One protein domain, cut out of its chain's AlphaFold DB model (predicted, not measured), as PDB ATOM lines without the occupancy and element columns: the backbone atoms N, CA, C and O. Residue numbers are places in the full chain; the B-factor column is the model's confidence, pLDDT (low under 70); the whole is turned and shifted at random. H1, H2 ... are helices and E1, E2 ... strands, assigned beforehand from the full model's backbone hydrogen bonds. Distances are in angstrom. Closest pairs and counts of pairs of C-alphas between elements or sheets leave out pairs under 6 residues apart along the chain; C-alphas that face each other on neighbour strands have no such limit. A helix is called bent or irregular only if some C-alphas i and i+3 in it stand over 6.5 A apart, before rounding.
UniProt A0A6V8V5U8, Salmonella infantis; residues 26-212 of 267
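AT A GLANCE: This is residues 26 to 212 of the 267 residues of a protein of Salmonella infantis (UniProt A0A6V8V5U8). An elongated model has a small sheet of three strands, E1, E2 and E3, in one half and a cluster of short helices, H1 to H4 and H6, in the other, with the long helix H5 reaching from one to the other. H8 lies side by side with the beginning of H5 near the sheet, and the loop of residues 156 to 169 extends the sheet's half. The printed part has 187 residues, with ten named helices and three named strands that follow each other along the chain as H1 H2 H3 H4 E1 H5 H6 H7 E2 H8 H9 H10 E3; the sheet, in the order E1 E2 E3, is parallel, and the class is mostly helix. It is only just loose, close to compact, with a radius of gyration of the C-alphas of 19.5 A and spans of 69 by 35 by 32 A.

HOW THE PARTS SIT: In the sheet, E2, residues 149 to 155, is the inner strand between E1, residues 90 to 95, and E3, residues 203 to 207. N 94 and O 153 are 2.9 A apart, and N 204 and O 152 2.9 A, within hydrogen-bond range. H5, residues 98 to 123, and H8, residues 170 to 186, only graze the sheet, with residues 100 to 107 and 176 to 183. H5 touches H8 with residues 98 to 108 alone, at a shallow tilt of 6 degrees, the same way; the closest C-alphas, of Ala 108 and Tyr 186, are 5.7 A apart. H10, residues 199 to 202, stands at the sheet's level, its height 2.1 A. H9, residues 193 to 197, is close to H10 but not clearly touching, with C-alphas 195 and 201 closest at 6.5 A. E1, H5, H6, H7, E2 and E2, H8, H9, H10, E3 are strand-helix-strand units, parallel neighbour strands with helices between, where H6 is residues 127 to 137 and H7 residues 144 to 147. The hub is H4, residues 78 to 85. It touches H1, residues 26 to 41, with C-alphas 34 and 78 closest at 5.2 A, and H3, residues 53 to 61, with C-alphas 54 and 83 closest at 5.4 A. H4 and H7 only just touch, with 3 pairs of C-alphas within 8 A, the closest 84 and 145 at 6.6 A. H1 and H2, residues 45 to 51, form a helical hairpin, C-alphas 40 and 47 closest at 4.1 A. H2 and H6 only just touch, with 3 pairs of C-alphas within 8 A, the closest 49 and 137 at 6.9 A. Every O i to N i+4 pair is within hydrogen-bond range in H2, H3, H4, H6 and H9, against 10 of 12 in H1, 21 of 22 in H5 and 11 of 13 in H8; H7 and H10 are too short for such a pair.

IN THESE COORDINATES: H1 begins at C-alpha 26, (-41.872, -20.345, 8.512), and is 22.8 A long. H5 is 38.0 A long, from C-alpha 98 at (-15.624, -35.712, 9.760). H8, 24.6 A long, has a kink of 31 degrees near residue 180 and is only just irregular: C-alphas 177 and 180 are 6.7 A apart. E1 is 16.9 A long and E2 18.3 A; E3 ends at C-alpha 207, (-22.660, -37.274, -5.741).

THE WHOLE: The two C-alphas farthest apart, of Glu 128 and Gly 163, are 70.8 A apart. The printed part has no cut. The links H3 to H4 and E2 to H8 are long, and residues 60 to 66, of which 60 and 61 belong to H3, stand free. The mean pLDDT of the printed part is 88.9, and residues 157 to 177 are under 70.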
ATOM      1  N   LEU A  26     -41.741 -19.040   7.861       84.38
ATOM      2  CA  LEU A  26     -41.872 -20.345   8.512       84.38
ATOM      3  C   LEU A  26     -41.060 -20.431   9.812       84.38
ATOM      4  O   LEU A  26     -41.446 -21.188  10.697       84.38
ATOM      5  N   ALA A  27     -40.021 -19.605   9.989       83.25
ATOM      6  CA  ALA A  27     -39.316 -19.484  11.265       83.25
ATOM      7  C   ALA A  27     -40.263 -19.132  12.436       83.25
ATOM      8  O   ALA A  27     -40.121 -19.673  13.525       83.25
ATOM      9  N   ILE A  28     -41.301 -18.315  12.210       86.88
ATOM     10  CA  ILE A  28     -42.298 -17.968  13.245       86.88
ATOM     11  C   ILE A  28     -43.158 -19.184  13.625       86.88
ATOM     12  O   ILE A  28     -43.644 -19.310  14.751       86.88
ATOM     13  N   ILE A  29     -43.368 -20.103  12.681       89.88
ATOM     14  CA  ILE A  29     -44.098 -21.346  12.937       89.88
ATOM     15  C   ILE A  29     -43.280 -22.276  13.838       89.88
ATOM     16  O   ILE A  29     -43.870 -23.026  14.615       89.88
ATOM     17  N   GLU A  30     -41.949 -22.196  13.808       90.44
ATOM     18  CA  GLU A  30     -41.084 -23.001  14.675       90.44
ATOM     19  C   GLU A  30     -41.344 -22.717  16.164       90.44
ATOM     20  O   GLU A  30     -41.517 -23.665  16.937       90.44
ATOM     21  N   ASP A  31     -41.503 -21.448  16.555       91.00
ATOM     22  CA  ASP A  31     -41.844 -21.062  17.934       91.00
ATOM     23  C   ASP A  31     -43.206 -21.622  18.363       91.00
ATOM     24  O   ASP A  31     -43.351 -22.198  19.448       91.00
ATOM     25  N   ARG A  32     -44.209 -21.529  17.479       93.56
ATOM     26  CA  ARG A  32     -45.552 -22.084  17.725       93.56
ATOM     27  C   ARG A  32     -45.510 -23.598  17.897       93.56
ATOM     28  O   ARG A  32     -46.103 -24.129  18.834       93.56
ATOM     29  N   LEU A  33     -44.769 -24.295  17.037       95.56
ATOM     30  CA  LEU A  33     -44.568 -25.739  17.151       95.56
ATOM     31  C   LEU A  33     -43.748 -26.099  18.397       95.56
ATOM     32  O   LEU A  33     -43.964 -27.157  18.985       95.56
ATOM     33  N   GLY A  34     -42.843 -25.225  18.839       95.25
ATOM     34  CA  GLY A  34     -42.113 -25.364  20.098       95.25
ATOM     35  C   GLY A  34     -43.051 -25.351  21.303       95.25
ATOM     36  O   GLY A  34     -42.986 -26.256  22.141       95.25
ATOM     37  N   ALA A  35     -43.971 -24.385  21.351       95.94
ATOM     38  CA  ALA A  35     -45.014 -24.308  22.373       95.94
ATOM     39  C   ALA A  35     -45.961 -25.520  22.325       95.94
ATOM     40  O   ALA A  35     -46.235 -26.125  23.363       95.94
ATOM     41  N   ALA A  36     -46.382 -25.939  21.127       96.56
ATOM     42  CA  ALA A  36     -47.191 -27.143  20.938       96.56
ATOM     43  C   ALA A  36     -46.485 -28.407  21.456       96.56
ATOM     44  O   ALA A  36     -47.117 -29.264  22.070       96.56
ATOM     45  N   TRP A  37     -45.164 -28.511  21.281       95.69
ATOM     46  CA  TRP A  37     -44.386 -29.629  21.820       95.69
ATOM     47  C   TRP A  37     -44.348 -29.639  23.353       95.69
ATOM     48  O   TRP A  37     -44.311 -30.704  23.969       95.69
ATOM     49  N   SER A  38     -44.349 -28.463  23.985       96.00
ATOM     50  CA  SER A  38     -44.451 -28.346  25.443       96.00
ATOM     51  C   SER A  38     -45.840 -28.729  25.955       96.00
ATOM     52  O   SER A  38     -45.923 -29.460  26.934       96.00
ATOM     53  N   GLN A  39     -46.903 -28.327  25.255       96.44
ATOM     54  CA  GLN A  39     -48.276 -28.770  25.538       96.44
ATOM     55  C   GLN A  39     -48.424 -30.288  25.383       96.44
ATOM     56  O   GLN A  39     -49.004 -30.950  26.236       96.44
ATOM     57  N   LEU A  40     -47.827 -30.868  24.337       95.19
ATOM     58  CA  LEU A  40     -47.824 -32.318  24.129       95.19
ATOM     59  C   LEU A  40     -47.177 -33.047  25.314       95.19
ATOM     60  O   LEU A  40     -47.734 -34.021  25.810       95.19
ATOM     61  N   ARG A  41     -46.045 -32.543  25.824       94.38
ATOM     62  CA  ARG A  41     -45.398 -33.082  27.035       94.38
ATOM     63  C   ARG A  41     -46.243 -32.954  28.300       94.38
ATOM     64  O   ARG A  41     -46.072 -33.769  29.198       94.38
ATOM     65  N   ALA A  42     -47.127 -31.963  28.369       93.31
ATOM     66  CA  ALA A  42     -48.089 -31.821  29.457       93.31
ATOM     67  C   ALA A  42     -49.307 -32.756  29.312       93.31
ATOM     68  O   ALA A  42     -50.134 -32.815  30.214       93.31
ATOM     69  N   GLY A  43     -49.416 -33.501  28.204       89.50
ATOM     70  CA  GLY A  43     -50.562 -34.364  27.911       89.50
ATOM     71  C   GLY A  43     -51.746 -33.626  27.282       89.50
ATOM     72  O   GLY A  43     -52.823 -34.200  27.140       89.50
ATOM     73  N   ASP A  44     -51.567 -32.370  26.869       93.25
ATOM     74  CA  ASP A  44     -52.662 -31.539  26.382       93.25
ATOM     75  C   ASP A  44     -53.055 -31.882  24.935       93.25
ATOM     76  O   ASP A  44     -52.224 -31.897  24.016       93.25
ATOM     77  N   ARG A  45     -54.365 -32.038  24.686       93.12
ATOM     78  CA  ARG A  45     -54.931 -32.300  23.343       93.12
ATOM     79  C   ARG A  45     -54.475 -31.312  22.260       93.12
ATOM     80  O   ARG A  45     -54.160 -31.757  21.154       93.12
ATOM     81  N   PRO A  46     -54.449 -29.981  22.500       94.12
ATOM     82  CA  PRO A  46     -53.970 -29.027  21.502       94.12
ATOM     83  C   PRO A  46     -52.514 -29.257  21.097       94.12
ATOM     84  O   PRO A  46     -52.178 -28.967  19.950       94.12
ATOM     85  N   GLY A  47     -51.685 -29.793  21.999       96.06
ATOM     86  CA  GLY A  47     -50.311 -30.184  21.706       96.06
ATOM     87  C   GLY A  47     -50.283 -31.240  20.610       96.06
ATOM     88  O   GLY A  47     -49.816 -30.958  19.511       96.06
ATOM     89  N   TYR A  48     -50.898 -32.401  20.850       95.75
ATOM     90  CA  TYR A  48     -50.990 -33.485  19.860       95.75
ATOM     91  C   TYR A  48     -51.511 -33.025  18.497       95.75
ATOM     92  O   TYR A  48     -50.940 -33.354  17.460       95.75
ATOM     93  N   ARG A  49     -52.575 -32.219  18.489       94.69
ATOM     94  CA  ARG A  49     -53.200 -31.740  17.248       94.69
ATOM     95  C   ARG A  49     -52.284 -30.841  16.426       94.69
ATOM     96  O   ARG A  49     -52.238 -30.966  15.208       94.69
ATOM     97  N   GLN A  50     -51.577 -29.921  17.075       95.25
ATOM     98  CA  GLN A  50     -50.689 -28.990  16.380       95.25
ATOM     99  C   GLN A  50     -49.418 -29.679  15.891       95.25
ATOM    100  O   GLN A  50     -48.967 -29.405  14.784       95.25
ATOM    101  N   THR A  51     -48.855 -30.600  16.675       95.88
ATOM    102  CA  THR A  51     -47.644 -31.339  16.288       95.88
ATOM    103  C   THR A  51     -47.885 -32.299  15.125       95.88
ATOM    104  O   THR A  51     -46.985 -32.526  14.324       95.88
ATOM    105  N   ASN A  52     -49.115 -32.798  14.983       96.25
ATOM    106  CA  ASN A  52     -49.540 -33.695  13.909       96.25
ATOM    107  C   ASN A  52     -50.038 -32.981  12.645       96.25
ATOM    108  O   ASN A  52     -50.634 -33.620  11.776       96.25
ATOM    109  N   TRP A  53     -49.795 -31.675  12.495       94.69
ATOM    110  CA  TRP A  53     -50.244 -30.920  11.320       94.69
ATOM    111  C   TRP A  53     -49.828 -31.579   9.995       94.69
ATOM    112  O   TRP A  53     -50.624 -31.611   9.058       94.69
ATOM    113  N   ASN A  54     -48.618 -32.151   9.928       94.75
ATOM    114  CA  ASN A  54     -48.120 -32.735   8.689       94.75
ATOM    115  C   ASN A  54     -48.840 -34.038   8.326       94.75
ATOM    116  O   ASN A  54     -49.112 -34.282   7.160       94.75
ATOM    117  N   ASN A  55     -49.233 -34.841   9.316       94.88
ATOM    118  CA  ASN A  55     -50.044 -36.034   9.069       94.88
ATOM    119  C   ASN A  55     -51.397 -35.671   8.427       94.88
ATOM    120  O   ASN A  55     -51.870 -36.348   7.515       94.88
ATOM    121  N   HIS A  56     -52.002 -34.555   8.845       93.44
ATOM    122  CA  HIS A  56     -53.204 -34.049   8.189       93.44
ATOM    123  C   HIS A  56     -52.942 -33.605   6.746       93.44
ATOM    124  O   HIS A  56     -53.744 -33.917   5.865       93.44
ATOM    125  N   LEU A  57     -51.829 -32.905   6.507       93.88
ATOM    126  CA  LEU A  57     -51.439 -32.476   5.166       93.88
ATOM    127  C   LEU A  57     -51.211 -33.677   4.239       93.88
ATOM    128  O   LEU A  57     -51.822 -33.730   3.175       93.88
ATOM    129  N   CYS A  58     -50.416 -34.665   4.654       93.31
ATOM    130  CA  CYS A  58     -50.140 -35.859   3.854       93.31
ATOM    131  C   CYS A  58     -51.430 -36.586   3.451       93.31
ATOM    132  O   CYS A  58     -51.594 -36.930   2.288       93.31
ATOM    133  N   ARG A  59     -52.407 -36.722   4.355       91.38
ATOM    134  CA  ARG A  59     -53.708 -37.339   4.025       91.38
ATOM    135  C   ARG A  59     -54.541 -36.543   3.032       91.38
ATOM    136  O   ARG A  59     -55.279 -37.115   2.239       91.38
ATOM    137  N   PHE A  60     -54.455 -35.217   3.073       92.62
ATOM    138  CA  PHE A  60     -55.109 -34.380   2.066       92.62
ATOM    139  C   PHE A  60     -54.469 -34.541   0.675       92.62
ATOM    140  O   PHE A  60     -55.143 -34.346  -0.341       92.62
ATOM    141  N   LEU A  61     -53.179 -34.885   0.633       93.81
ATOM    142  CA  LEU A  61     -52.384 -35.046  -0.584       93.81
ATOM    143  C   LEU A  61     -52.338 -36.491  -1.110       93.81
ATOM    144  O   LEU A  61     -52.045 -36.675  -2.285       93.81
ATOM    145  N   GLU A  62     -52.678 -37.488  -0.290       92.25
ATOM    146  CA  GLU A  62     -52.530 -38.928  -0.574       92.25
ATOM    147  C   GLU A  62     -53.190 -39.383  -1.886       92.25
ATOM    148  O   GLU A  62     -52.641 -40.203  -2.605       92.25
ATOM    149  N   ASN A  63     -54.342 -38.807  -2.249       92.38
ATOM    150  CA  ASN A  63     -55.042 -39.137  -3.502       92.38
ATOM    151  C   ASN A  63     -54.653 -38.238  -4.690       92.38
ATOM    152  O   ASN A  63     -55.289 -38.301  -5.741       92.38
ATOM    153  N   LYS A  64     -53.684 -37.337  -4.504       93.25
ATOM    154  CA  LYS A  64     -53.292 -36.313  -5.487       93.25
ATOM    155  C   LYS A  64     -51.858 -36.467  -5.972       93.25
ATOM    156  O   LYS A  64     -51.556 -35.989  -7.058       93.25
ATOM    157  N   TYR A  65     -50.997 -37.074  -5.161       95.00
ATOM    158  CA  TYR A  65     -49.574 -37.207  -5.433       95.00
ATOM    159  C   TYR A  65     -49.096 -38.590  -5.005       95.00
ATOM    160  O   TYR A  65     -49.387 -39.017  -3.892       95.00
ATOM    161  N   ASP A  66     -48.311 -39.246  -5.859       93.44
ATOM    162  CA  ASP A  66     -47.694 -40.537  -5.532       93.44
ATOM    163  C   ASP A  66     -46.537 -40.383  -4.532       93.44
ATOM    164  O   ASP A  66     -46.229 -41.295  -3.766       93.44
ATOM    165  N   LEU A  67     -45.890 -39.212  -4.532       94.81
ATOM    166  CA  LEU A  67     -44.765 -38.896  -3.662       94.81
ATOM    167  C   LEU A  67     -44.821 -37.435  -3.205       94.81
ATOM    168  O   LEU A  67     -44.910 -36.517  -4.017       94.81
ATOM    169  N   VAL A  68     -44.702 -37.222  -1.893       96.19
ATOM    170  CA  VAL A  68     -44.530 -35.897  -1.285       96.19
ATOM    171  C   VAL A  68     -43.145 -35.835  -0.651       96.19
ATOM    172  O   VAL A  68     -42.828 -36.613   0.248       96.19
ATOM    173  N   MET A  69     -42.311 -34.906  -1.119       96.25
ATOM    174  CA  MET A  69     -40.957 -34.702  -0.605       96.25
ATOM    175  C   MET A  69     -40.884 -33.411   0.208       96.25
ATOM    176  O   MET A  69     -41.344 -32.362  -0.235       96.25
ATOM    177  N   TYR A  70     -40.260 -33.491   1.380       96.50
ATOM    178  CA  TYR A  70     -39.994 -32.340   2.237       96.50
ATOM    179  C   TYR A  70     -38.496 -32.051   2.234       96.50
ATOM    180  O   TYR A  70     -37.706 -32.898   2.651       96.50
ATOM    181  N   ASP A  71     -38.117 -30.853   1.794       95.00
ATOM    182  CA  ASP A  71     -36.762 -30.335   1.970       95.00
ATOM    183  C   ASP A  71     -36.672 -29.619   3.322       95.00
ATOM    184  O   ASP A  71     -37.358 -28.622   3.566       95.00
ATOM    185  N   LEU A  72     -35.882 -30.181   4.235       93.69
ATOM    186  CA  LEU A  72     -35.778 -29.710   5.610       93.69
ATOM    187  C   LEU A  72     -34.451 -28.998   5.837       93.69
ATOM    188  O   LEU A  72     -33.379 -29.510   5.520       93.69
ATOM    189  N   GLY A  73     -34.526 -27.837   6.489       91.25
ATOM    190  CA  GLY A  73     -33.340 -27.145   6.974       91.25
ATOM    191  C   GLY A  73     -32.583 -27.963   8.034       91.25
ATOM    192  O   GLY A  73     -33.134 -28.896   8.623       91.25
ATOM    193  N   PRO A  74     -31.339 -27.574   8.364       89.19
ATOM    194  CA  PRO A  74     -30.463 -28.333   9.265       89.19
ATOM    195  C   PRO A  74     -30.903 -28.318  10.742       89.19
ATOM    196  O   PRO A  74     -30.261 -28.945  11.583       89.19
ATOM    197  N   SER A  75     -31.966 -27.582  11.084       88.88
ATOM    198  CA  SER A  75     -32.468 -27.461  12.456       88.88
ATOM    199  C   SER A  75     -32.921 -28.819  13.003       88.88
ATOM    200  O   SER A  75     -33.713 -29.524  12.392       88.88
ATOM    201  N   LEU A  76     -32.517 -29.173  14.222       90.88
ATOM    202  CA  LEU A  76     -33.092 -30.312  14.958       90.88
ATOM    203  C   LEU A  76     -34.287 -29.868  15.834       90.88
ATOM    204  O   LEU A  76     -34.547 -30.408  16.915       90.88
ATOM    205  N   GLY A  77     -34.999 -28.837  15.373       93.62
ATOM    206  CA  GLY A  77     -36.056 -28.121  16.077       93.62
ATOM    207  C   GLY A  77     -37.440 -28.770  16.027       93.62
ATOM    208  O   GLY A  77     -37.619 -29.958  15.753       93.62
ATOM    209  N   SER A  78     -38.455 -27.998  16.419       94.31
ATOM    210  CA  SER A  78     -39.865 -28.434  16.503       94.31
ATOM    211  C   SER A  78     -40.495 -28.645  15.128       94.31
ATOM    212  O   SER A  78     -41.289 -29.573  14.965       94.31
ATOM    213  N   ILE A  79     -40.106 -27.840  14.138       94.19
ATOM    214  CA  ILE A  79     -40.608 -27.958  12.769       94.19
ATOM    215  C   ILE A  79     -40.213 -29.296  12.142       94.19
ATOM    216  O   ILE A  79     -41.097 -30.046  11.736       94.19
ATOM    217  N   ASN A  80     -38.930 -29.669  12.198       95.81
ATOM    218  CA  ASN A  80     -38.447 -30.932  11.639       95.81
ATOM    219  C   ASN A  80     -39.080 -32.148  12.330       95.81
ATOM    220  O   ASN A  80     -39.502 -33.078  11.651       95.81
ATOM    221  N   ARG A  81     -39.244 -32.123  13.662       96.19
ATOM    222  CA  ARG A  81     -39.987 -33.174  14.389       96.19
ATOM    223  C   ARG A  81     -41.430 -33.302  13.897       96.19
ATOM    224  O   ARG A  81     -41.894 -34.405  13.641       96.19
ATOM    225  N   SER A  82     -42.124 -32.174  13.751       95.81
ATOM    226  CA  SER A  82     -43.534 -32.151  13.340       95.81
ATOM    227  C   SER A  82     -43.727 -32.572  11.880       95.81
ATOM    228  O   SER A  82     -44.717 -33.224  11.561       95.81
ATOM    229  N   VAL A  83     -42.779 -32.245  10.991       96.50
ATOM    230  CA  VAL A  83     -42.778 -32.765   9.615       96.50
ATOM    231  C   VAL A  83     -42.580 -34.278   9.637       96.50
ATOM    232  O   VAL A  83     -43.409 -34.998   9.088       96.50
ATOM    233  N   LEU A  84     -41.557 -34.770  10.343       97.38
ATOM    234  CA  LEU A  84     -41.249 -36.201  10.401       97.38
ATOM    235  C   LEU A  84     -42.368 -37.058  11.006       97.38
ATOM    236  O   LEU A  84     -42.471 -38.222  10.636       97.38
ATOM    237  N   ILE A  85     -43.229 -36.511  11.877       96.44
ATOM    238  CA  ILE A  85     -44.461 -37.202  12.306       96.44
ATOM    239  C   ILE A  85     -45.277 -37.648  11.084       96.44
ATOM    240  O   ILE A  85     -45.701 -38.794  11.027       96.44
ATOM    241  N   GLY A  86     -45.494 -36.768  10.103       95.00
ATOM    242  CA  GLY A  86     -46.318 -37.068   8.925       95.00
ATOM    243  C   GLY A  86     -45.606 -37.838   7.808       95.00
ATOM    244  O   GLY A  86     -46.247 -38.164   6.810       95.00
ATOM    245  N   CYS A  87     -44.304 -38.103   7.943       97.00
ATOM    246  CA  CYS A  87     -43.513 -38.778   6.920       97.00
ATOM    247  C   CYS A  87     -43.484 -40.294   7.140       97.00
ATOM    248  O   CYS A  87     -43.425 -40.784   8.268       97.00
ATOM    249  N   GLN A  88     -43.443 -41.045   6.042       96.19
ATOM    250  CA  GLN A  88     -43.231 -42.495   6.063       96.19
ATOM    251  C   GLN A  88     -41.739 -42.826   6.088       96.19
ATOM    252  O   GLN A  88     -41.305 -43.745   6.782       96.19
ATOM    253  N   HIS A  89     -40.952 -42.032   5.362       97.62
ATOM    254  CA  HIS A  89     -39.538 -42.273   5.145       97.62
ATOM    255  C   HIS A  89     -38.699 -41.009   5.318       97.62
ATOM    256  O   HIS A  89     -39.201 -39.888   5.224       97.62
ATOM    257  N   PHE A  90     -37.403 -41.201   5.551       97.56
ATOM    258  CA  PHE A  90     -36.399 -40.147   5.528       97.56
ATOM    259  C   PHE A  90     -35.062 -40.688   5.014       97.56
ATOM    260  O   PHE A  90     -34.753 -41.873   5.140       97.56
ATOM    261  N   LEU A  91     -34.255 -39.799   4.448       96.56
ATOM    262  CA  LEU A  91     -32.894 -40.076   4.000       96.56
ATOM    263  C   LEU A  91     -31.988 -38.922   4.411       96.56
ATOM    264  O   LEU A  91     -32.473 -37.835   4.727       96.56
ATOM    265  N   THR A  92     -30.677 -39.140   4.400       93.88
ATOM    266  CA  THR A  92     -29.714 -38.101   4.793       93.88
ATOM    267  C   THR A  92     -28.644 -37.906   3.722       93.88
ATOM    268  O   THR A  92     -27.849 -38.823   3.503       93.88
ATOM    269  N   PRO A  93     -28.558 -36.737   3.066       92.38
ATOM    270  CA  PRO A  93     -27.378 -36.394   2.285       92.38
ATOM    271  C   PRO A  93     -26.215 -36.070   3.231       92.38
ATOM    272  O   PRO A  93     -26.386 -35.349   4.213       92.38
ATOM    273  N   LEU A  94     -25.032 -36.615   2.949       90.31
ATOM    274  CA  LEU A  94     -23.837 -36.457   3.779       90.31
ATOM    275  C   LEU A  94     -22.686 -35.909   2.946       90.31
ATOM    276  O   LEU A  94     -22.521 -36.288   1.791       90.31
ATOM    277  N   GLY A  95     -21.853 -35.067   3.545       85.69
ATOM    278  CA  GLY A  95     -20.541 -34.750   3.001       85.69
ATOM    279  C   GLY A  95     -19.527 -35.848   3.318       85.69
ATOM    280  O   GLY A  95     -19.664 -36.623   4.266       85.69
ATOM    281  N   SER A  96     -18.467 -35.911   2.525       75.75
ATOM    282  CA  SER A  96     -17.304 -36.768   2.760       75.75
ATOM    283  C   SER A  96     -16.322 -36.130   3.756       75.75
ATOM    284  O   SER A  96     -15.167 -35.852   3.420       75.75
ATOM    285  N   ASP A  97     -16.788 -35.817   4.961       77.56
ATOM    286  CA  ASP A  97     -16.012 -35.112   5.981       77.56
ATOM    287  C   ASP A  97     -16.356 -35.590   7.404       77.56
ATOM    288  O   ASP A  97     -17.367 -36.252   7.648       77.56
ATOM    289  N   VAL A  98     -15.487 -35.265   8.364       76.44
ATOM    290  CA  VAL A  98     -15.624 -35.712   9.760       76.44
ATOM    291  C   VAL A  98     -16.859 -35.110  10.443       76.44
ATOM    292  O   VAL A  98     -17.481 -35.779  11.270       76.44
ATOM    293  N   PHE A  99     -17.261 -33.882  10.102       81.75
ATOM    294  CA  PHE A  99     -18.452 -33.262  10.687       81.75
ATOM    295  C   PHE A  99     -19.728 -33.941  10.207       81.75
ATOM    296  O   PHE A  99     -20.646 -34.114  11.007       81.75
ATOM    297  N   SER A 100     -19.765 -34.396   8.955       83.50
ATOM    298  CA  SER A 100     -20.867 -35.210   8.440       83.50
ATOM    299  C   SER A 100     -21.030 -36.513   9.232       83.50
ATOM    300  O   SER A 100     -22.145 -36.848   9.625       83.50
ATOM    301  N   ILE A 101     -19.929 -37.196   9.573       80.19
ATOM    302  CA  ILE A 101     -19.960 -38.405  10.419       80.19
ATOM    303  C   ILE A 101     -20.490 -38.092  11.828       80.19
ATOM    304  O   ILE A 101     -21.380 -38.779  12.331       80.19
ATOM    305  N   ILE A 102     -19.994 -37.025  12.461       84.88
ATOM    306  CA  ILE A 102     -20.495 -36.581  13.774       84.88
ATOM    307  C   ILE A 102     -21.989 -36.216  13.687       84.88
ATOM    308  O   ILE A 102     -22.764 -36.513  14.600       84.88
ATOM    309  N   GLY A 103     -22.409 -35.619  12.570       88.69
ATOM    310  CA  GLY A 103     -23.795 -35.273  12.274       88.69
ATOM    311  C   GLY A 103     -24.731 -36.479  12.310       88.69
ATOM    312  O   GLY A 103     -25.800 -36.391  12.913       88.69
ATOM    313  N   VAL A 104     -24.309 -37.628  11.772       91.56
ATOM    314  CA  VAL A 104     -25.094 -38.878  11.798       91.56
ATOM    315  C   VAL A 104     -25.432 -39.292  13.229       91.56
ATOM    316  O   VAL A 104     -26.594 -39.570  13.539       91.56
ATOM    317  N   LYS A 105     -24.444 -39.271  14.130       91.81
ATOM    318  CA  LYS A 105     -24.653 -39.590  15.549       91.81
ATOM    319  C   LYS A 105     -25.655 -38.639  16.207       91.81
ATOM    320  O   LYS A 105     -26.509 -39.074  16.988       91.81
ATOM    321  N   ASN A 106     -25.559 -37.347  15.895       93.00
ATOM    322  CA  ASN A 106     -26.463 -36.331  16.430       93.00
ATOM    323  C   ASN A 106     -27.899 -36.546  15.941       93.00
ATOM    324  O   ASN A 106     -28.820 -36.527  16.759       93.00
ATOM    325  N   ILE A 107     -28.085 -36.824  14.646       94.94
ATOM    326  CA  ILE A 107     -29.391 -37.144  14.054       94.94
ATOM    327  C   ILE A 107     -29.983 -38.390  14.719       94.94
ATOM    328  O   ILE A 107     -31.125 -38.352  15.169       94.94
ATOM    329  N   ALA A 108     -29.207 -39.466  14.852       96.12
ATOM    330  CA  ALA A 108     -29.668 -40.708  15.466       96.12
ATOM    331  C   ALA A 108     -30.096 -40.524  16.930       96.12
ATOM    332  O   ALA A 108     -31.149 -41.014  17.349       96.12
ATOM    333  N   THR A 109     -29.297 -39.786  17.708       96.69
ATOM    334  CA  THR A 109     -29.597 -39.481  19.116       96.69
ATOM    335  C   THR A 109     -30.857 -38.629  19.231       96.69
ATOM    336  O   THR A 109     -31.725 -38.900  20.063       96.69
ATOM    337  N   TRP A 110     -30.977 -37.614  18.374       97.25
ATOM    338  CA  TRP A 110     -32.143 -36.744  18.315       97.25
ATOM    339  C   TRP A 110     -33.412 -37.522  17.954       97.25
ATOM    340  O   TRP A 110     -34.376 -37.450  18.720       97.25
ATOM    341  N   LEU A 111     -33.393 -38.305  16.866       97.56
ATOM    342  CA  LEU A 111     -34.498 -39.173  16.438       97.56
ATOM    343  C   LEU A 111     -34.934 -40.101  17.570       97.56
ATOM    344  O   LEU A 111     -36.097 -40.083  17.968       97.56
ATOM    345  N   SER A 112     -33.985 -40.855  18.134       97.25
ATOM    346  CA  SER A 112     -34.255 -41.822  19.206       97.25
ATOM    347  C   SER A 112     -34.940 -41.164  20.398       97.25
ATOM    348  O   SER A 112     -35.895 -41.713  20.945       97.25
ATOM    349  N   LYS A 113     -34.464 -39.978  20.796       97.31
ATOM    350  CA  LYS A 113     -34.999 -39.249  21.943       97.31
ATOM    351  C   LYS A 113     -36.437 -38.807  21.701       97.31
ATOM    352  O   LYS A 113     -37.314 -39.174  22.474       97.31
ATOM    353  N   TRP A 114     -36.692 -38.030  20.648       97.12
ATOM    354  CA  TRP A 114     -38.019 -37.435  20.486       97.12
ATOM    355  C   TRP A 114     -39.077 -38.471  20.096       97.12
ATOM    356  O   TRP A 114     -40.214 -38.339  20.542       97.12
ATOM    357  N   LEU A 115     -38.718 -39.501  19.318       97.62
ATOM    358  CA  LEU A 115     -39.637 -40.590  18.973       97.62
ATOM    359  C   LEU A 115     -40.044 -41.366  20.221       97.62
ATOM    360  O   LEU A 115     -41.230 -41.586  20.450       97.62
ATOM    361  N   LYS A 116     -39.066 -41.724  21.063       96.88
ATOM    362  CA  LYS A 116     -39.330 -42.396  22.336       96.88
ATOM    363  C   LYS A 116     -40.191 -41.531  23.255       96.88
ATOM    364  O   LYS A 116     -41.151 -42.041  23.822       96.88
ATOM    365  N   ASP A 117     -39.872 -40.244  23.380       95.88
ATOM    366  CA  ASP A 117     -40.659 -39.307  24.186       95.88
ATOM    367  C   ASP A 117     -42.109 -39.244  23.683       95.88
ATOM    368  O   ASP A 117     -43.033 -39.390  24.476       95.88
ATOM    369  N   TYR A 118     -42.318 -39.096  22.370       97.19
ATOM    370  CA  TYR A 118     -43.650 -39.043  21.761       97.19
ATOM    371  C   TYR A 118     -44.465 -40.315  22.032       97.19
ATOM    372  O   TYR A 118     -45.593 -40.230  22.513       97.19
ATOM    373  N   ILE A 119     -43.880 -41.489  21.776       96.50
ATOM    374  CA  ILE A 119     -44.544 -42.790  21.966       96.50
ATOM    375  C   ILE A 119     -44.872 -43.019  23.447       96.50
ATOM    376  O   ILE A 119     -45.963 -43.477  23.783       96.50
ATOM    377  N   ASN A 120     -43.958 -42.669  24.354       96.56
ATOM    378  CA  ASN A 120     -44.202 -42.782  25.791       96.56
ATOM    379  C   ASN A 120     -45.346 -41.871  26.242       96.56
ATOM    380  O   ASN A 120     -46.221 -42.320  26.978       96.56
ATOM    381  N   LEU A 121     -45.359 -40.617  25.787       95.88
ATOM    382  CA  LEU A 121     -46.418 -39.660  26.108       95.88
ATOM    383  C   LEU A 121     -47.772 -40.143  25.587       95.88
ATOM    384  O   LEU A 121     -48.749 -40.095  26.330       95.88
ATOM    385  N   TRP A 122     -47.817 -40.687  24.367       96.06
ATOM    386  CA  TRP A 122     -49.020 -41.328  23.843       96.06
ATOM    387  C   TRP A 122     -49.470 -42.490  24.733       96.06
ATOM    388  O   TRP A 122     -50.643 -42.591  25.085       96.06
ATOM    389  N   ASN A 123     -48.545 -43.363  25.140       95.94
ATOM    390  CA  ASN A 123     -48.861 -44.536  25.953       95.94
ATOM    391  C   ASN A 123     -49.403 -44.187  27.344       95.94
ATOM    392  O   ASN A 123     -50.232 -44.945  27.848       95.94
ATOM    393  N   LEU A 124     -49.007 -43.046  27.912       95.62
ATOM    394  CA  LEU A 124     -49.506 -42.534  29.193       95.62
ATOM    395  C   LEU A 124     -50.938 -41.982  29.130       95.62
ATOM    396  O   LEU A 124     -51.540 -41.774  30.178       95.62
ATOM    397  N   LEU A 125     -51.493 -41.739  27.937       95.12
ATOM    398  CA  LEU A 125     -52.871 -41.268  27.806       95.12
ATOM    399  C   LEU A 125     -53.884 -42.350  28.196       95.12
ATOM    400  O   LEU A 125     -53.718 -43.534  27.868       95.12
ATOM    401  N   GLU A 126     -54.985 -41.913  28.801       95.50
ATOM    402  CA  GLU A 126     -56.136 -42.765  29.090       95.50
ATOM    403  C   GLU A 126     -56.747 -43.353  27.801       95.50
ATOM    404  O   GLU A 126     -56.716 -42.706  26.745       95.50
ATOM    405  N   PRO A 127     -57.332 -44.567  27.838       95.81
ATOM    406  CA  PRO A 127     -57.910 -45.208  26.653       95.81
ATOM    407  C   PRO A 127     -58.976 -44.368  25.934       95.81
ATOM    408  O   PRO A 127     -59.017 -44.335  24.701       95.81
ATOM    409  N   GLU A 128     -59.814 -43.654  26.691       95.50
ATOM    410  CA  GLU A 128     -60.820 -42.739  26.135       95.50
ATOM    411  C   GLU A 128     -60.158 -41.597  25.350       95.50
ATOM    412  O   GLU A 128     -60.572 -41.269  24.238       95.50
ATOM    413  N   GLU A 129     -59.065 -41.047  25.883       94.69
ATOM    414  CA  GLU A 129     -58.330 -39.960  25.244       94.69
ATOM    415  C   GLU A 129     -57.670 -40.412  23.940       94.69
ATOM    416  O   GLU A 129     -57.784 -39.740  22.914       94.69
ATOM    417  N   LYS A 130     -57.044 -41.596  23.947       95.50
ATOM    418  CA  LYS A 130     -56.473 -42.212  22.738       95.50
ATOM    419  C   LYS A 130     -57.529 -42.380  21.647       95.50
ATOM    420  O   LYS A 130     -57.254 -42.075  20.489       95.50
ATOM    421  N   THR A 131     -58.731 -42.815  22.025       95.56
ATOM    422  CA  THR A 131     -59.865 -42.993  21.104       95.56
ATOM    423  C   THR A 131     -60.289 -41.656  20.498       95.56
ATOM    424  O   THR A 131     -60.387 -41.526  19.281       95.56
ATOM    425  N   ILE A 132     -60.438 -40.610  21.319       95.06
ATOM    426  CA  ILE A 132     -60.771 -39.259  20.845       95.06
ATOM    427  C   ILE A 132     -59.703 -38.726  19.881       95.06
ATOM    428  O   ILE A 132     -60.038 -38.222  18.805       95.06
ATOM    429  N   LEU A 133     -58.423 -38.816  20.252       95.31
ATOM    430  CA  LEU A 133     -57.317 -38.321  19.431       95.31
ATOM    431  C   LEU A 133     -57.203 -39.079  18.107       95.31
ATOM    432  O   LEU A 133     -57.021 -38.447  17.066       95.31
ATOM    433  N   ARG A 134     -57.357 -40.401  18.118       94.50
ATOM    434  CA  ARG A 134     -57.286 -41.218  16.906       94.50
ATOM    435  C   ARG A 134     -58.497 -40.991  16.003       94.50
ATOM    436  O   ARG A 134     -58.326 -40.627  14.845       94.50
ATOM    437  N   ASP A 135     -59.707 -41.117  16.525       93.69
ATOM    438  CA  ASP A 135     -60.898 -41.206  15.676       93.69
ATOM    439  C   ASP A 135     -61.375 -39.831  15.202       93.69
ATOM    440  O   ASP A 135     -61.810 -39.667  14.063       93.69
ATOM    441  N   ARG A 136     -61.270 -38.807  16.059       91.81
ATOM    442  CA  ARG A 136     -61.746 -37.452  15.724       91.81
ATOM    443  C   ARG A 136     -60.666 -36.565  15.137       91.81
ATOM    444  O   ARG A 136     -60.966 -35.683  14.335       91.81
ATOM    445  N   PHE A 137     -59.430 -36.745  15.588       91.38
ATOM    446  CA  PHE A 137     -58.316 -35.876  15.217       91.38
ATOM    447  C   PHE A 137     -57.236 -36.599  14.431       91.38
ATOM    448  O   PHE A 137     -56.275 -35.949  14.040       91.38
ATOM    449  N   ASN A 138     -57.392 -37.893  14.156       91.50
ATOM    450  CA  ASN A 138     -56.456 -38.654  13.348       91.50
ATOM    451  C   ASN A 138     -54.995 -38.505  13.809       91.50
ATOM    452  O   ASN A 138     -54.086 -38.357  12.998       91.50
ATOM    453  N   ILE A 139     -54.766 -38.476  15.117       95.38
ATOM    454  CA  ILE A 139     -53.415 -38.397  15.670       95.38
ATOM    455  C   ILE A 139     -52.742 -39.756  15.519       95.38
ATOM    456  O   ILE A 139     -53.346 -40.784  15.835       95.38
ATOM    457  N   ILE A 140     -51.495 -39.755  15.045       94.00
ATOM    458  CA  ILE A 140     -50.710 -40.985  14.963       94.00
ATOM    459  C   ILE A 140     -50.109 -41.302  16.327       94.00
ATOM    460  O   ILE A 140     -49.644 -40.416  17.041       94.00
ATOM    461  N   ASP A 141     -50.098 -42.572  16.682       92.88
ATOM    462  CA  ASP A 141     -49.518 -43.072  17.923       92.88
ATOM    463  C   ASP A 141     -48.025 -43.377  17.780       92.88
ATOM    464  O   ASP A 141     -47.229 -43.056  18.661       92.88
ATOM    465  N   THR A 142     -47.641 -43.945  16.638       95.06
ATOM    466  CA  THR A 142     -46.258 -44.295  16.314       95.06
ATOM    467  C   THR A 142     -45.874 -43.702  14.958       95.06
ATOM    468  O   THR A 142     -46.368 -44.167  13.930       95.06
ATOM    469  N   PRO A 143     -44.982 -42.696  14.919       96.50
ATOM    470  CA  PRO A 143     -44.474 -42.161  13.660       96.50
ATOM    471  C   PRO A 143     -43.746 -43.227  12.831       96.50
ATOM    472  O   PRO A 143     -42.823 -43.882  13.322       96.50
ATOM    473  N   SER A 144     -44.113 -43.364  11.556       96.19
ATOM    474  CA  SER A 144     -43.549 -44.369  10.639       96.19
ATOM    475  C   SER A 144     -42.037 -44.227  10.438       96.19
ATOM    476  O   SER A 144     -41.339 -45.225  10.255       96.19
ATOM    477  N   VAL A 145     -41.504 -43.008  10.586       96.56
ATOM    478  CA  VAL A 145     -40.058 -42.735  10.555       96.56
ATOM    479  C   VAL A 145     -39.246 -43.518  11.595       96.56
ATOM    480  O   VAL A 145     -38.036 -43.642  11.429       96.56
ATOM    481  N   TYR A 146     -39.876 -44.115  12.618       96.06
ATOM    482  CA  TYR A 146     -39.210 -45.046  13.541       96.06
ATOM    483  C   TYR A 146     -38.563 -46.246  12.820       96.06
ATOM    484  O   TYR A 146     -37.579 -46.792  13.310       96.06
ATOM    485  N   LYS A 147     -39.080 -46.624  11.643       97.06
ATOM    486  CA  LYS A 147     -38.509 -47.624  10.720       97.06
ATOM    487  C   LYS A 147     -38.431 -47.089   9.281       97.06
ATOM    488  O   LYS A 147     -38.615 -47.830   8.319       97.06
ATOM    489  N   GLY A 148     -38.211 -45.780   9.137       96.94
ATOM    490  CA  GLY A 148     -38.325 -45.074   7.861       96.94
ATOM    491  C   GLY A 148     -37.009 -44.665   7.199       96.94
ATOM    492  O   GLY A 148     -37.066 -43.940   6.211       96.94
ATOM    493  N   PHE A 149     -35.837 -45.058   7.706       98.06
ATOM    494  CA  PHE A 149     -34.573 -44.648   7.086       98.06
ATOM    495  C   PHE A 149     -34.321 -45.420   5.791       98.06
ATOM    496  O   PHE A 149     -33.981 -46.600   5.830       98.06
ATOM    497  N   ILE A 150     -34.462 -44.747   4.650       97.50
ATOM    498  CA  ILE A 150     -34.371 -45.364   3.315       97.50
ATOM    499  C   ILE A 150     -33.022 -45.143   2.625       97.50
ATOM    500  O   ILE A 150     -32.836 -45.593   1.496       97.50
ATOM    501  N   GLY A 151     -32.072 -44.482   3.287       96.94
ATOM    502  CA  GLY A 151     -30.689 -44.437   2.832       96.94
ATOM    503  C   GLY A 151     -30.009 -43.080   2.944       96.94
ATOM    504  O   GLY A 151     -30.480 -42.149   3.597       96.94
ATOM    505  N   TYR A 152     -28.852 -42.987   2.303       95.81
ATOM    506  CA  TYR A 152     -28.005 -41.805   2.300       95.81
ATOM    507  C   TYR A 152     -27.241 -41.670   0.983       95.81
ATOM    508  O   TYR A 152     -26.973 -42.652   0.287       95.81
ATOM    509  N   THR A 153     -26.847 -40.441   0.667       94.88
ATOM    510  CA  THR A 153     -25.901 -40.130  -0.413       94.88
ATOM    511  C   THR A 153     -24.630 -39.551   0.182       94.88
ATOM    512  O   THR A 153     -24.689 -38.886   1.217       94.88
ATOM    513  N   VAL A 154     -23.491 -39.740  -0.482       91.19
ATOM    514  CA  VAL A 154     -22.229 -39.103  -0.078       91.19
ATOM    515  C   VAL A 154     -21.804 -38.106  -1.146       91.19
ATOM    516  O   VAL A 154     -21.529 -38.479  -2.282       91.19
ATOM    517  N   GLN A 155     -21.743 -36.828  -0.795       88.19
ATOM    518  CA  GLN A 155     -21.166 -35.806  -1.646       88.19
ATOM    519  C   GLN A 155     -19.644 -35.859  -1.541       88.19
ATOM    520  O   GLN A 155     -19.082 -35.702  -0.457       88.19
ATOM    521  N   LEU A 156     -18.984 -36.080  -2.676       80.56
ATOM    522  CA  LEU A 156     -17.535 -36.200  -2.750       80.56
ATOM    523  C   LEU A 156     -16.858 -34.824  -2.742       80.56
ATOM    524  O   LEU A 156     -17.239 -33.918  -3.487       80.56
ATOM    525  N   TYR A 157     -15.794 -34.696  -1.954       68.62
ATOM    526  CA  TYR A 157     -14.877 -33.563  -1.973       68.62
ATOM    527  C   TYR A 157     -14.142 -33.431  -3.317       68.62
ATOM    528  O   TYR A 157     -13.916 -34.406  -4.042       68.62
ATOM    529  N   ILE A 158     -13.715 -32.204  -3.629       63.00
ATOM    530  CA  ILE A 158     -12.923 -31.880  -4.819       63.00
ATOM    531  C   ILE A 158     -11.573 -32.602  -4.740       63.00
ATOM    532  O   ILE A 158     -10.649 -32.175  -4.045       63.00
ATOM    533  N   THR A 159     -11.425 -33.695  -5.485       52.66
ATOM    534  CA  THR A 159     -10.117 -34.323  -5.686       52.66
ATOM    535  C   THR A 159      -9.349 -33.522  -6.736       52.66
ATOM    536  O   THR A 159      -9.796 -33.360  -7.870       52.66
ATOM    537  N   LYS A 160      -8.183 -32.976  -6.368       44.94
ATOM    538  CA  LYS A 160      -7.259 -32.402  -7.355       44.94
ATOM    539  C   LYS A 160      -6.659 -33.557  -8.155       44.94
ATOM    540  O   LYS A 160      -5.874 -34.336  -7.625       44.94
ATOM    541  N   SER A 161      -7.028 -33.674  -9.423       44.50
ATOM    542  CA  SER A 161      -6.417 -34.622 -10.352       44.50
ATOM    543  C   SER A 161      -5.002 -34.164 -10.719       44.50
ATOM    544  O   SER A 161      -4.838 -33.153 -11.402       44.50
ATOM    545  N   TYR A 162      -3.983 -34.915 -10.301       37.78
ATOM    546  CA  TYR A 162      -2.667 -34.892 -10.944       37.78
ATOM    547  C   TYR A 162      -2.651 -36.013 -11.997       37.78
ATOM    548  O   TYR A 162      -2.406 -37.172 -11.676       37.78
ATOM    549  N   GLY A 163      -2.962 -35.686 -13.257       51.16
ATOM    550  CA  GLY A 163      -3.019 -36.659 -14.361       51.16
ATOM    551  C   GLY A 163      -4.367 -37.390 -14.508       51.16
ATOM    552  O   GLY A 163      -5.411 -36.838 -14.176       51.16
ATOM    553  N   LYS A 164      -4.350 -38.622 -15.055       38.53
ATOM    554  CA  LYS A 164      -5.550 -39.444 -15.353       38.53
ATOM    555  C   LYS A 164      -6.153 -40.176 -14.140       38.53
ATOM    556  O   LYS A 164      -7.228 -40.750 -14.275       38.53
ATOM    557  N   GLU A 165      -5.508 -40.148 -12.974       41.12
ATOM    558  CA  GLU A 165      -6.043 -40.755 -11.750       41.12
ATOM    559  C   GLU A 165      -6.579 -39.679 -10.798       41.12
ATOM    560  O   GLU A 165      -5.841 -38.815 -10.315       41.12
ATOM    561  N   ARG A 166      -7.881 -39.748 -10.489       50.94
ATOM    562  CA  ARG A 166      -8.473 -39.031  -9.353       50.94
ATOM    563  C   ARG A 166      -7.954 -39.691  -8.070       50.94
ATOM    564  O   ARG A 166      -8.531 -40.670  -7.614       50.94
ATOM    565  N   ARG A 167      -6.856 -39.193  -7.493       47.06
ATOM    566  CA  ARG A 167      -6.390 -39.654  -6.174       47.06
ATOM    567  C   ARG A 167      -7.003 -38.805  -5.074       47.06
ATOM    568  O   ARG A 167      -6.597 -37.666  -4.845       47.06
ATOM    569  N   ALA A 168      -7.969 -39.384  -4.375       52.12
ATOM    570  CA  ALA A 168      -8.255 -38.982  -3.011       52.12
ATOM    571  C   ALA A 168      -7.000 -39.184  -2.143       52.12
ATOM    572  O   ALA A 168      -6.186 -40.074  -2.390       52.12
ATOM    573  N   THR A 169      -6.800 -38.353  -1.120       56.75
ATOM    574  CA  THR A 169      -5.749 -38.628  -0.133       56.75
ATOM    575  C   THR A 169      -6.122 -39.890   0.657       56.75
ATOM    576  O   THR A 169      -7.297 -40.123   0.921       56.75
ATOM    577  N   LYS A 170      -5.145 -40.698   1.098       59.94
ATOM    578  CA  LYS A 170      -5.407 -41.908   1.917       59.94
ATOM    579  C   LYS A 170      -6.300 -41.634   3.141       59.94
ATOM    580  O   LYS A 170      -7.096 -42.475   3.540       59.94
ATOM    581  N   ALA A 171      -6.181 -40.442   3.729       58.41
ATOM    582  CA  ALA A 171      -7.021 -40.000   4.842       58.41
ATOM    583  C   ALA A 171      -8.501 -39.839   4.445       58.41
ATOM    584  O   ALA A 171      -9.387 -40.121   5.240       58.41
ATOM    585  N   TYR A 172      -8.772 -39.426   3.209       60.47
ATOM    586  CA  TYR A 172     -10.119 -39.251   2.683       60.47
ATOM    587  C   TYR A 172     -10.788 -40.585   2.330       60.47
ATOM    588  O   TYR A 172     -11.954 -40.791   2.658       60.47
ATOM    589  N   GLU A 173     -10.047 -41.516   1.725       63.84
ATOM    590  CA  GLU A 173     -10.538 -42.881   1.476       63.84
ATOM    591  C   GLU A 173     -10.891 -43.594   2.788       63.84
ATOM    592  O   GLU A 173     -11.922 -44.259   2.869       63.84
ATOM    593  N   SER A 174     -10.091 -43.372   3.838       65.00
ATOM    594  CA  SER A 174     -10.388 -43.847   5.196       65.00
ATOM    595  C   SER A 174     -11.708 -43.276   5.738       65.00
ATOM    596  O   SER A 174     -12.543 -44.024   6.239       65.00
ATOM    597  N   ILE A 175     -11.954 -41.968   5.574       67.00
ATOM    598  CA  ILE A 175     -13.204 -41.325   6.019       67.00
ATOM    599  C   ILE A 175     -14.416 -41.882   5.259       67.00
ATOM    600  O   ILE A 175     -15.400 -42.248   5.897       67.00
ATOM    601  N   ILE A 176     -14.348 -42.004   3.925       65.50
ATOM    602  CA  ILE A 176     -15.447 -42.572   3.122       65.50
ATOM    603  C   ILE A 176     -15.727 -44.024   3.507       65.50
ATOM    604  O   ILE A 176     -16.894 -44.396   3.645       65.50
ATOM    605  N   GLY A 177     -14.680 -44.833   3.703       67.00
ATOM    606  CA  GLY A 177     -14.818 -46.222   4.146       67.00
ATOM    607  C   GLY A 177     -15.584 -46.345   5.467       67.00
ATOM    608  O   GLY A 177     -16.351 -47.289   5.650       67.00
ATOM    609  N   ASN A 178     -15.458 -45.347   6.346       76.06
ATOM    610  CA  ASN A 178     -16.119 -45.337   7.648       76.06
ATOM    611  C   ASN A 178     -17.577 -44.849   7.605       76.06
ATOM    612  O   ASN A 178     -18.346 -45.230   8.482       76.06
ATOM    613  N   VAL A 179     -18.009 -44.074   6.598       84.25
ATOM    614  CA  VAL A 179     -19.383 -43.522   6.566       84.25
ATOM    615  C   VAL A 179     -20.441 -44.626   6.643       84.25
ATOM    616  O   VAL A 179     -21.376 -44.528   7.433       84.25
ATOM    617  N   GLY A 180     -20.288 -45.704   5.868       87.81
ATOM    618  CA  GLY A 180     -21.236 -46.823   5.902       87.81
ATOM    619  C   GLY A 180     -21.253 -47.560   7.244       87.81
ATOM    620  O   GLY A 180     -22.310 -48.008   7.690       87.81
ATOM    621  N   VAL A 181     -20.102 -47.651   7.917       89.06
ATOM    622  CA  VAL A 181     -19.989 -48.250   9.255       89.06
ATOM    623  C   VAL A 181     -20.713 -47.384  10.284       89.06
ATOM    624  O   VAL A 181     -21.512 -47.901  11.060       89.06
ATOM    625  N   GLU A 182     -20.497 -46.073  10.259       90.81
ATOM    626  CA  GLU A 182     -21.104 -45.115  11.189       90.81
ATOM    627  C   GLU A 182     -22.625 -45.021  10.995       90.81
ATOM    628  O   GLU A 182     -23.382 -45.044  11.968       90.81
ATOM    629  N   ILE A 183     -23.098 -45.019   9.743       93.19
ATOM    630  CA  ILE A 183     -24.531 -45.094   9.424       93.19
ATOM    631  C   ILE A 183     -25.141 -46.385   9.971       93.19
ATOM    632  O   ILE A 183     -26.141 -46.333  10.685       93.19
ATOM    633  N   ASN A 184     -24.527 -47.540   9.708       93.00
ATOM    634  CA  ASN A 184     -25.014 -48.807  10.253       93.00
ATOM    635  C   ASN A 184     -24.909 -48.874  11.785       93.00
ATOM    636  O   ASN A 184     -25.688 -49.573  12.423       93.00
ATOM    637  N   THR A 185     -23.980 -48.146  12.397       94.00
ATOM    638  CA  THR A 185     -23.833 -48.115  13.857       94.00
ATOM    639  C   THR A 185     -24.950 -47.301  14.506       94.00
ATOM    640  O   THR A 185     -25.534 -47.736  15.498       94.00
ATOM    641  N   TYR A 186     -25.279 -46.133  13.949       95.56
ATOM    642  CA  TYR A 186     -26.207 -45.196  14.587       95.56
ATOM    643  C   TYR A 186     -27.632 -45.239  14.035       95.56
ATOM    644  O   TYR A 186     -28.574 -45.005  14.791       95.56
ATOM    645  N   LEU A 187     -27.813 -45.523  12.743       96.31
ATOM    646  CA  LEU A 187     -29.116 -45.444  12.077       96.31
ATOM    647  C   LEU A 187     -29.753 -46.796  11.749       96.31
ATOM    648  O   LEU A 187     -30.928 -46.817  11.389       96.31
ATOM    649  N   ARG A 188     -29.056 -47.925  11.942       95.38
ATOM    650  CA  ARG A 188     -29.593 -49.268  11.642       95.38
ATOM    651  C   ARG A 188     -30.924 -49.569  12.326       95.38
ATOM    652  O   ARG A 188     -31.772 -50.221  11.737       95.38
ATOM    653  N   ASN A 189     -31.152 -49.049  13.531       95.94
ATOM    654  CA  ASN A 189     -32.421 -49.251  14.236       95.94
ATOM    655  C   ASN A 189     -33.622 -48.594  13.539       95.94
ATOM    656  O   ASN A 189     -34.750 -49.014  13.790       95.94
ATOM    657  N   PHE A 190     -33.387 -47.612  12.664       97.81
ATOM    658  CA  PHE A 190     -34.418 -46.933  11.878       97.81
ATOM    659  C   PHE A 190     -34.627 -47.551  10.498       97.81
ATOM    660  O   PHE A 190     -35.447 -47.045   9.734       97.81
ATOM    661  N   TYR A 191     -33.890 -48.605  10.145       97.69
ATOM    662  CA  TYR A 191     -34.029 -49.231   8.838       97.69
ATOM    663  C   TYR A 191     -35.399 -49.910   8.728       97.69
ATOM    664  O   TYR A 191     -35.836 -50.561   9.680       97.69
ATOM    665  N   PRO A 192     -36.078 -49.813   7.576       96.75
ATOM    666  CA  PRO A 192     -37.167 -50.722   7.267       96.75
ATOM    667  C   PRO A 192     -36.622 -52.153   7.149       96.75
ATOM    668  O   PRO A 192     -35.449 -52.369   6.837       96.75
ATOM    669  N   GLN A 193     -37.495 -53.143   7.337       94.62
ATOM    670  CA  GLN A 193     -37.124 -54.564   7.391       94.62
ATOM    671  C   GLN A 193     -36.253 -55.024   6.206       94.62
ATOM    672  O   GLN A 193     -35.296 -55.774   6.391       94.62
ATOM    673  N   HIS A 194     -36.549 -54.557   4.989       94.12
ATOM    674  CA  HIS A 194     -35.796 -54.945   3.794       94.12
ATOM    675  C   HIS A 194     -34.358 -54.395   3.782       94.12
ATOM    676  O   HIS A 194     -33.455 -55.075   3.297       94.12
ATOM    677  N   LEU A 195     -34.110 -53.209   4.355       95.81
ATOM    678  CA  LEU A 195     -32.754 -52.663   4.498       95.81
ATOM    679  C   LEU A 195     -32.019 -53.249   5.702       95.81
ATOM    680  O   LEU A 195     -30.795 -53.316   5.680       95.81
ATOM    681  N   GLU A 196     -32.713 -53.705   6.747       94.50
ATOM    682  CA  GLU A 196     -32.055 -54.452   7.831       94.50
ATOM    683  C   GLU A 196     -31.410 -55.746   7.312       94.50
ATOM    684  O   GLU A 196     -30.300 -56.093   7.737       94.50
ATOM    685  N   ALA A 197     -32.096 -56.421   6.380       94.75
ATOM    686  CA  ALA A 197     -31.604 -57.610   5.689       94.75
ATOM    687  C   ALA A 197     -30.486 -57.292   4.681       94.75
ATOM    688  O   ALA A 197     -29.530 -58.059   4.582       94.75
ATOM    689  N   HIS A 198     -30.588 -56.154   3.986       94.88
ATOM    690  CA  HIS A 198     -29.652 -55.719   2.944       94.88
ATOM    691  C   HIS A 198     -29.121 -54.296   3.196       94.88
ATOM    692  O   HIS A 198     -29.467 -53.358   2.468       94.88
ATOM    693  N   PRO A 199     -28.297 -54.090   4.242       93.94
ATOM    694  CA  PRO A 199     -27.829 -52.762   4.641       93.94
ATOM    695  C   PRO A 199     -26.943 -52.078   3.589       93.94
ATOM    696  O   PRO A 199     -26.833 -50.853   3.581       93.94
ATOM    697  N   GLU A 200     -26.329 -52.839   2.684       93.19
ATOM    698  CA  GLU A 200     -25.570 -52.337   1.538       93.19
ATOM    699  C   GLU A 200     -26.418 -51.469   0.596       93.19
ATOM    700  O   GLU A 200     -25.898 -50.529  -0.006       93.19
ATOM    701  N   HIS A 201     -27.732 -51.709   0.527       95.88
ATOM    702  CA  HIS A 201     -28.663 -50.926  -0.289       95.88
ATOM    703  C   HIS A 201     -29.010 -49.557   0.311       95.88
ATOM    704  O   HIS A 201     -29.647 -48.744  -0.363       95.88
ATOM    705  N   ALA A 202     -28.592 -49.274   1.551       96.19
ATOM    706  CA  ALA A 202     -28.797 -47.968   2.177       96.19
ATOM    707  C   ALA A 202     -27.910 -46.876   1.553       96.19
ATOM    708  O   ALA A 202     -28.276 -45.701   1.586       96.19
ATOM    709  N   LYS A 203     -26.762 -47.233   0.957       95.88
ATOM    710  CA  LYS A 203     -25.960 -46.277   0.187       95.88
ATOM    711  C   LYS A 203     -26.605 -46.081  -1.185       95.88
ATOM    712  O   LYS A 203     -26.473 -46.928  -2.064       95.88
ATOM    713  N   LEU A 204     -27.272 -44.948  -1.380       97.00
ATOM    714  CA  LEU A 204     -27.959 -44.628  -2.636       97.00
ATOM    715  C   LEU A 204     -26.964 -44.301  -3.756       97.00
ATOM    716  O   LEU A 204     -27.196 -44.651  -4.911       97.00
ATOM    717  N   GLY A 205     -25.840 -43.672  -3.404       93.94
ATOM    718  CA  GLY A 205     -24.699 -43.448  -4.287       93.94
ATOM    719  C   GLY A 205     -23.868 -42.228  -3.897       93.94
ATOM    720  O   GLY A 205     -24.118 -41.574  -2.879       93.94
ATOM    721  N   ASP A 206     -22.859 -41.950  -4.719       91.50
ATOM    722  CA  ASP A 206     -21.925 -40.844  -4.524       91.50
ATOM    723  C   ASP A 206     -22.251 -39.697  -5.489       91.50
ATOM    724  O   ASP A 206     -22.358 -39.897  -6.699       91.50
ATOM    725  N   ILE A 207     -22.389 -38.483  -4.960       88.94
ATOM    726  CA  ILE A 207     -22.660 -37.274  -5.741       88.94
ATOM    727  C   ILE A 207     -21.344 -36.523  -5.929       88.94
ATOM    728  O   ILE A 207     -20.697 -36.109  -4.966       88.94
ATOM    729  N   GLN A 208     -20.930 -36.340  -7.181       84.31
ATOM    730  CA  GLN A 208     -19.740 -35.554  -7.493       84.31
ATOM    731  C   GLN A 208     -19.959 -34.061  -7.225       84.31
ATOM    732  O   GLN A 208     -21.084 -33.566  -7.192       84.31
ATOM    733  N   HIS A 209     -18.866 -33.311  -7.098       81.19
ATOM    734  CA  HIS A 209     -18.945 -31.862  -6.988       81.19
ATOM    735  C   HIS A 209     -19.494 -31.244  -8.285       81.19
ATOM    736  O   HIS A 209     -18.927 -31.420  -9.360       81.19
ATOM    737  N   LEU A 210     -20.585 -30.485  -8.176       79.81
ATOM    738  CA  LEU A 210     -21.342 -29.959  -9.323       79.81
ATOM    739  C   LEU A 210     -20.894 -28.548  -9.766       79.81
ATOM    740  O   LEU A 210     -21.466 -27.969 -10.687       79.81
ATOM    741  N   TYR A 211     -19.852 -28.004  -9.123       82.25
ATOM    742  CA  TYR A 211     -19.207 -26.711  -9.407       82.25
ATOM    743  C   TYR A 211     -20.194 -25.595  -9.800       82.25
ATOM    744  O   TYR A 211     -21.095 -25.260  -9.035       82.25
ATOM    745  N   SER A 212     -20.016 -25.005 -10.987       86.94
ATOM    746  CA  SER A 212     -20.815 -23.892 -11.498       86.94
ATOM    747  C   SER A 212     -22.190 -24.302 -12.029       86.94
ATOM    748  O   SER A 212     -22.990 -23.417 -12.320       86.94
TER     749      SER A 212